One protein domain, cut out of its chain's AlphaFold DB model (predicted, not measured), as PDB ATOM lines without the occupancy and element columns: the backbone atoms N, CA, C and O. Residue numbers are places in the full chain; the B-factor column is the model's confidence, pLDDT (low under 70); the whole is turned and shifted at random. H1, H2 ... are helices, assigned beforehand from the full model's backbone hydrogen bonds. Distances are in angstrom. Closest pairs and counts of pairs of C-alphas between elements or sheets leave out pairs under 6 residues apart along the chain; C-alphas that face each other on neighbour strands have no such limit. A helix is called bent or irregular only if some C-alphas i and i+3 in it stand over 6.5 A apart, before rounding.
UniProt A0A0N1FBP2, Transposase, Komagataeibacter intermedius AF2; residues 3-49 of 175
ATOM      1  N   GLY A   3      34.178  69.425  28.543       77.44
ATOM      2  CA  GLY A   3      34.319  70.743  29.175       77.44
ATOM      3  C   GLY A   3      35.327  70.774  30.328       77.44
ATOM      4  O   GLY A   3      36.126  71.696  30.409       77.44
ATOM      5  N   MET A   4      35.346  69.749  31.191       76.50
ATOM      6  CA  MET A   4      36.265  69.723  32.341       76.50
ATOM      7  C   MET A   4      37.726  69.490  31.938       76.50
ATOM      8  O   MET A   4      38.618  70.060  32.556       76.50
ATOM      9  N   SER A   5      37.980  68.687  30.898       78.94
ATOM     10  CA  SER A   5      39.339  68.471  30.386       78.94
ATOM     11  C   SER A   5      39.902  69.721  29.718       78.94
ATOM     12  O   SER A   5      41.086  69.993  29.864       78.94
ATOM     13  N   GLN A   6      39.052  70.488  29.028       81.19
ATOM     14  CA  GLN A   6      39.462  71.725  28.371       81.19
ATOM     15  C   GLN A   6      39.816  72.807  29.397       81.19
ATOM     16  O   GLN A   6      40.919  73.332  29.372       81.19
ATOM     17  N   VAL A   7      38.941  73.045  30.380       82.56
ATOM     18  CA  VAL A   7      39.189  74.035  31.445       82.56
ATOM     19  C   VAL A   7      40.430  73.680  32.271       82.56
ATOM     20  O   VAL A   7      41.184  74.565  32.661       82.56
ATOM     21  N   ALA A   8      40.669  72.391  32.530       77.12
ATOM     22  CA  ALA A   8      41.880  71.957  33.217       77.12
ATOM     23  C   ALA A   8      43.149  72.237  32.392       77.12
ATOM     24  O   ALA A   8      44.141  72.673  32.964       77.12
ATOM     25  N   ALA A   9      43.117  72.016  31.074       80.75
ATOM     26  CA  ALA A   9      44.242  72.321  30.191       80.75
ATOM     27  C   ALA A   9      44.531  73.829  30.141       80.75
ATOM     28  O   ALA A   9      45.677  74.228  30.320       80.75
ATOM     29  N   ASP A  10      43.488  74.653  30.015       83.00
ATOM     30  CA  ASP A  10      43.617  76.113  29.970       83.00
ATOM     31  C   ASP A  10      44.212  76.670  31.284       83.00
ATOM     32  O   ASP A  10      45.040  77.578  31.266       83.00
ATOM     33  N   LEU A  11      43.837  76.105  32.439       80.31
ATOM     34  CA  LEU A  11      44.376  76.493  33.754       80.31
ATOM     35  C   LEU A  11      45.834  76.058  33.965       80.31
ATOM     36  O   LEU A  11      46.583  76.757  34.650       80.31
ATOM     37  N   ILE A  12      46.234  74.923  33.382       80.75
ATOM     38  CA  ILE A  12      47.634  74.469  33.360       80.75
ATOM     39  C   ILE A  12      48.467  75.413  32.491       80.75
ATOM     40  O   ILE A  12      49.539  75.838  32.908       80.75
ATOM     41  N   GLU A  13      47.963  75.776  31.310       80.88
ATOM     42  CA  GLU A  13      48.652  76.665  30.369       80.88
ATOM     43  C   GLU A  13      48.805  78.092  30.920       80.88
ATOM     44  O   GLU A  13      49.821  78.746  30.696       80.88
ATOM     45  N   GLN A  14      47.840  78.551  31.724       81.94
ATOM     46  CA  GLN A  14      47.909  79.832  32.433       81.94
ATOM     47  C   GLN A  14      48.925  79.854  33.591       81.94
ATOM     48  O   GLN A  14      49.211  80.933  34.111       81.94
ATOM     49  N   GLY A  15      49.470  78.702  34.009       73.81
ATOM     50  CA  GLY A  15      50.553  78.626  34.999       73.81
ATOM     51  C   GLY A  15      50.201  79.233  36.360       73.81
ATOM     52  O   GLY A  15      51.059  79.807  37.032       73.81
ATOM     53  N   ALA A  16      48.929  79.175  36.766       76.12
ATOM     54  CA  ALA A  16      48.495  79.779  38.018       76.12
ATOM     55  C   ALA A  16      49.162  79.056  39.212       76.12
ATOM     56  O   ALA A  16      48.893  77.872  39.430       76.12
ATOM     57  N   PRO A  17      49.964  79.740  40.054       74.50
ATOM     58  CA  PRO A  17      50.731  79.088  41.124       74.50
ATOM     59  C   PRO A  17      49.839  78.404  42.173       74.50
ATOM     60  O   PRO A  17      50.213  77.396  42.769       74.50
ATOM     61  N   ALA A  18      48.618  78.911  42.368       77.56
ATOM     62  CA  ALA A  18      47.614  78.277  43.219       77.56
ATOM     63  C   ALA A  18      47.069  76.963  42.624       77.56
ATOM     64  O   ALA A  18      46.742  76.043  43.372       77.56
ATOM     65  N   PHE A  19      46.978  76.863  41.294       78.81
ATOM     66  CA  PHE A  19      46.531  75.651  40.614       78.81
ATOM     67  C   PHE A  19      47.610  74.567  40.681       78.81
ATOM     68  O   PHE A  19      47.309  73.449  41.090       78.81
ATOM     69  N   GLU A  20      48.873  74.905  40.401       78.50
ATOM     70  CA  GLU A  20      49.994  73.958  40.514       78.50
ATOM     71  C   GLU A  20      50.137  73.376  41.927       78.50
ATOM     72  O   GLU A  20      50.306  72.167  42.091       78.50
ATOM     73  N   ALA A  21      49.976  74.212  42.959       85.12
ATOM     74  CA  ALA A  21      49.978  73.766  44.351       85.12
ATOM     75  C   ALA A  21      48.778  72.858  44.698       85.12
ATOM     76  O   ALA A  21      48.888  71.985  45.562       85.12
ATOM     77  N   ALA A  22      47.638  73.030  44.021       84.81
ATOM     78  CA  ALA A  22      46.432  72.234  44.240       84.81
ATOM     79  C   ALA A  22      46.453  70.876  43.515       84.81
ATOM     80  O   ALA A  22      45.821  69.936  43.998       84.81
ATOM     81  N   ILE A  23      47.186  70.732  42.402       85.50
ATOM     82  CA  ILE A  23      47.297  69.478  41.628       85.50
ATOM     83  C   ILE A  23      47.616  68.251  42.504       85.50
ATOM     84  O   ILE A  23      46.876  67.266  42.412       85.50
ATOM     85  N   PRO A  24      48.664  68.239  43.353       86.75
ATOM     86  CA  PRO A  24      48.989  67.055  44.148       86.75
ATOM     87  C   PRO A  24      47.890  66.714  45.165       86.75
ATOM     88  O   PRO A  24      47.583  65.535  45.350       86.75
ATOM     89  N   ILE A  25      47.255  67.723  45.768       88.69
ATOM     90  CA  ILE A  25      46.152  67.548  46.725       88.69
ATOM     91  C   ILE A  25      44.932  66.954  46.015       88.69
ATOM     92  O   ILE A  25      44.401  65.927  46.437       88.69
ATOM     93  N   LEU A  26      44.520  67.552  44.894       87.81
ATOM     94  CA  LEU A  26      43.408  67.068  44.078       87.81
ATOM     95  C   LEU A  26      43.678  65.658  43.543       87.81
ATOM     96  O   LEU A  26      42.787  64.817  43.568       87.81
ATOM     97  N   SER A  27      44.910  65.365  43.122       87.38
ATOM     98  CA  SER A  27      45.304  64.028  42.671       87.38
ATOM     99  C   SER A  27      45.138  62.985  43.777       87.38
ATOM    100  O   SER A  27      44.610  61.903  43.525       87.38
ATOM    101  N   GLN A  28      45.547  63.299  45.011       89.12
ATOM    102  CA  GLN A  28      45.376  62.395  46.149       89.12
ATOM    103  C   GLN A  28      43.904  62.192  46.512       89.12
ATOM    104  O   GLN A  28      43.482  61.051  46.692       89.12
ATOM    105  N   LEU A  29      43.111  63.267  46.555       89.56
ATOM    106  CA  LEU A  29      41.674  63.187  46.828       89.56
ATOM    107  C   LEU A  29      40.939  62.364  45.764       89.56
ATOM    108  O   LEU A  29      40.150  61.487  46.102       89.56
ATOM    109  N   LEU A  30      41.240  62.588  44.483       88.44
ATOM    110  CA  LEU A  30      40.646  61.827  43.383       88.44
ATOM    111  C   LEU A  30      41.051  60.352  43.418       88.44
ATOM    112  O   LEU A  30      40.212  59.492  43.167       88.44
ATOM    113  N   LYS A  31      42.310  60.038  43.753       87.31
ATOM    114  CA  LYS A  31      42.756  58.648  43.944       87.31
ATOM    115  C   LYS A  31      42.018  57.972  45.100       87.31
ATOM    116  O   LYS A  31      41.610  56.824  44.951       87.31
ATOM    117  N   ALA A  32      41.831  58.673  46.218       87.19
ATOM    118  CA  ALA A  32      41.102  58.157  47.372       87.19
ATOM    119  C   ALA A  32      39.620  57.902  47.043       87.19
ATOM    120  O   ALA A  32      39.122  56.805  47.290       87.19
ATOM    121  N   GLU A  33      38.949  58.861  46.401       88.38
ATOM    122  CA  GLU A  33      37.555  58.718  45.961       88.38
ATOM    123  C   GLU A  33      37.401  57.574  44.949       88.38
ATOM    124  O   GLU A  33      36.459  56.783  45.033       88.38
ATOM    125  N   LEU A  34      38.336  57.444  43.999       83.62
ATOM    126  CA  LEU A  34      38.330  56.348  43.032       83.62
ATOM    127  C   LEU A  34      38.451  54.996  43.743       83.62
ATOM    128  O   LEU A  34      37.640  54.108  43.488       83.62
ATOM    129  N   ALA A  35      39.405  54.857  44.666       78.62
ATOM    130  CA  ALA A  35      39.591  53.635  45.442       78.62
ATOM    131  C   ALA A  35      38.338  53.286  46.262       78.62
ATOM    132  O   ALA A  35      37.887  52.140  46.267       78.62
ATOM    133  N   GLU A  36      37.711  54.269  46.911       81.19
ATOM    134  CA  GLU A  36      36.499  54.029  47.692       81.19
ATOM    135  C   GLU A  36      35.306  53.653  46.800       81.19
ATOM    136  O   GLU A  36      34.543  52.729  47.109       81.19
ATOM    137  N   ARG A  37      35.167  54.304  45.641       78.69
ATOM    138  CA  ARG A  37      34.153  53.963  44.637       78.69
ATOM    139  C   ARG A  37      34.333  52.544  44.106       78.69
ATOM    140  O   ARG A  37      33.339  51.851  43.880       78.69
ATOM    141  N   GLU A  38      35.570  52.098  43.923       74.06
ATOM    142  CA  GLU A  38      35.889  50.728  43.518       74.06
ATOM    143  C   GLU A  38      35.465  49.717  44.583       74.06
ATOM    144  O   GLU A  38      34.748  48.765  44.266       74.06
ATOM    145  N   VAL A  39      35.807  49.962  45.851       75.31
ATOM    146  CA  VAL A  39      35.394  49.115  46.979       75.31
ATOM    147  C   VAL A  39      33.869  49.038  47.075       75.31
ATOM    148  O   VAL A  39      33.306  47.944  47.163       75.31
ATOM    149  N   ARG A  40      33.171  50.178  46.983       74.19
ATOM    150  CA  ARG A  40      31.697  50.218  46.989       74.19
ATOM    151  C   ARG A  40      31.100  49.473  45.795       74.19
ATOM    152  O   ARG A  40      30.097  48.779  45.958       74.19
ATOM    153  N   SER A  41      31.708  49.581  44.612       68.56
ATOM    154  CA  SER A  41      31.276  48.862  43.406       68.56
ATOM    155  C   SER A  41      31.399  47.347  43.580       68.56
ATOM    156  O   SER A  41      30.442  46.624  43.305       68.56
ATOM    157  N   ILE A  42      32.530  46.865  44.102       68.81
ATOM    158  CA  ILE A  42      32.756  45.439  44.381       68.81
ATOM    159  C   ILE A  42      31.765  44.938  45.434       68.81
ATOM    160  O   ILE A  42      31.105  43.919  45.223       68.81
ATOM    161  N   ALA A  43      31.590  45.674  46.534       69.44
ATOM    162  CA  ALA A  43      30.646  45.316  47.591       69.44
ATOM    163  C   ALA A  43      29.200  45.255  47.070       69.44
ATOM    164  O   ALA A  43      28.463  44.310  47.361       69.44
ATOM    165  N   TYR A  44      28.800  46.223  46.242       68.06
ATOM    166  CA  TYR A  44      27.482  46.244  45.614       68.06
ATOM    167  C   TYR A  44      27.277  45.072  44.649       68.06
ATOM    168  O   TYR A  44      26.226  44.429  44.681       68.06
ATOM    169  N   GLN A  45      28.270  44.760  43.811       63.66
ATOM    170  CA  GLN A  45      28.195  43.644  42.867       63.66
ATOM    171  C   GLN A  45      28.145  42.297  43.594       63.66
ATOM    172  O   GLN A  45      27.288  41.471  43.287       63.66
ATOM    173  N   THR A  46      28.966  42.125  44.629       63.75
ATOM    174  CA  THR A  46      28.969  40.933  45.490       63.75
ATOM    175  C   THR A  46      27.620  40.748  46.189       63.75
ATOM    176  O   THR A  46      27.073  39.647  46.212       63.75
ATOM    177  N   LYS A  47      27.022  41.836  46.698       62.88
ATOM    178  CA  LYS A  47      25.688  41.813  47.322       62.88
ATOM    179  C   LYS A  47      24.583  41.494  46.311       62.88
ATOM    180  O   LYS A  47      23.677  40.715  46.603       62.88
ATOM    181  N   THR A  48      24.663  42.074  45.115       58.31
ATOM    182  CA  THR A  48      23.702  41.858  44.019       58.31
ATOM    183  C   THR A  48      23.748  40.429  43.477       58.31
ATOM    184  O   THR A  48      22.718  39.902  43.058       58.31
ATOM    185  N   ALA A  49      24.911  39.779  43.528       57.84
ATOM    186  CA  ALA A  49      25.087  38.409  43.068       57.84
ATOM    187  C   ALA A  49      24.396  37.350  43.956       57.84
ATOM    188  O   ALA A  49      24.258  36.209  43.519       57.84
TER     189      ALA A  49
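Overview. This is residues 3 to 49 of the 175 residues of the protein "Transposase" of Komagataeibacter intermedius AF2 (UniProt A0A0N1FBP2). A short helix, H1, and a long one, H2, meet near their ends in a lopsided V, with H2 running back past H1 and making the length of the whole. Residues 24 to 49 stand free. The printed part has 47 residues, all helix by class, with H1 before H2 and no named strand. It is extended, with a radius of gyration of the C-alphas of 15.9 A and spans of 48 by 21 by 8 A.

Arrangement. H1, residues 3 to 13, and H2, residues 17 to 48, only just touch, and only at the corner by their tight link, with 3 pairs of C-alphas within 8 A. H2 touches H1 with residues 19 to 20 alone; the closest C-alphas, of Leu 11 and Phe 19, are 7.2 A apart. They run opposite ways at a shallow tilt of 30 degrees. Every O i to N i+4 pair is within hydrogen-bond range in H1, and 26 of 28 in H2.

Along the chain. H1 begins at C-alpha 3 (34.319, 70.743, 29.175) and is 15.6 A long. H2 is 46.1 A long and ends at C-alpha 48 (23.702, 41.858, 44.019). It has a kink of 33 degrees near residue 25 and is irregular, but only just: C-alphas 21 and 24 are 6.8 A apart.

Size, cuts and confidence. The C-alphas farthest apart, of Gln 14 and Ala 49, are 48.5 A apart. The printed part has no cut. Residues 41 to 49 have pLDDT under 70.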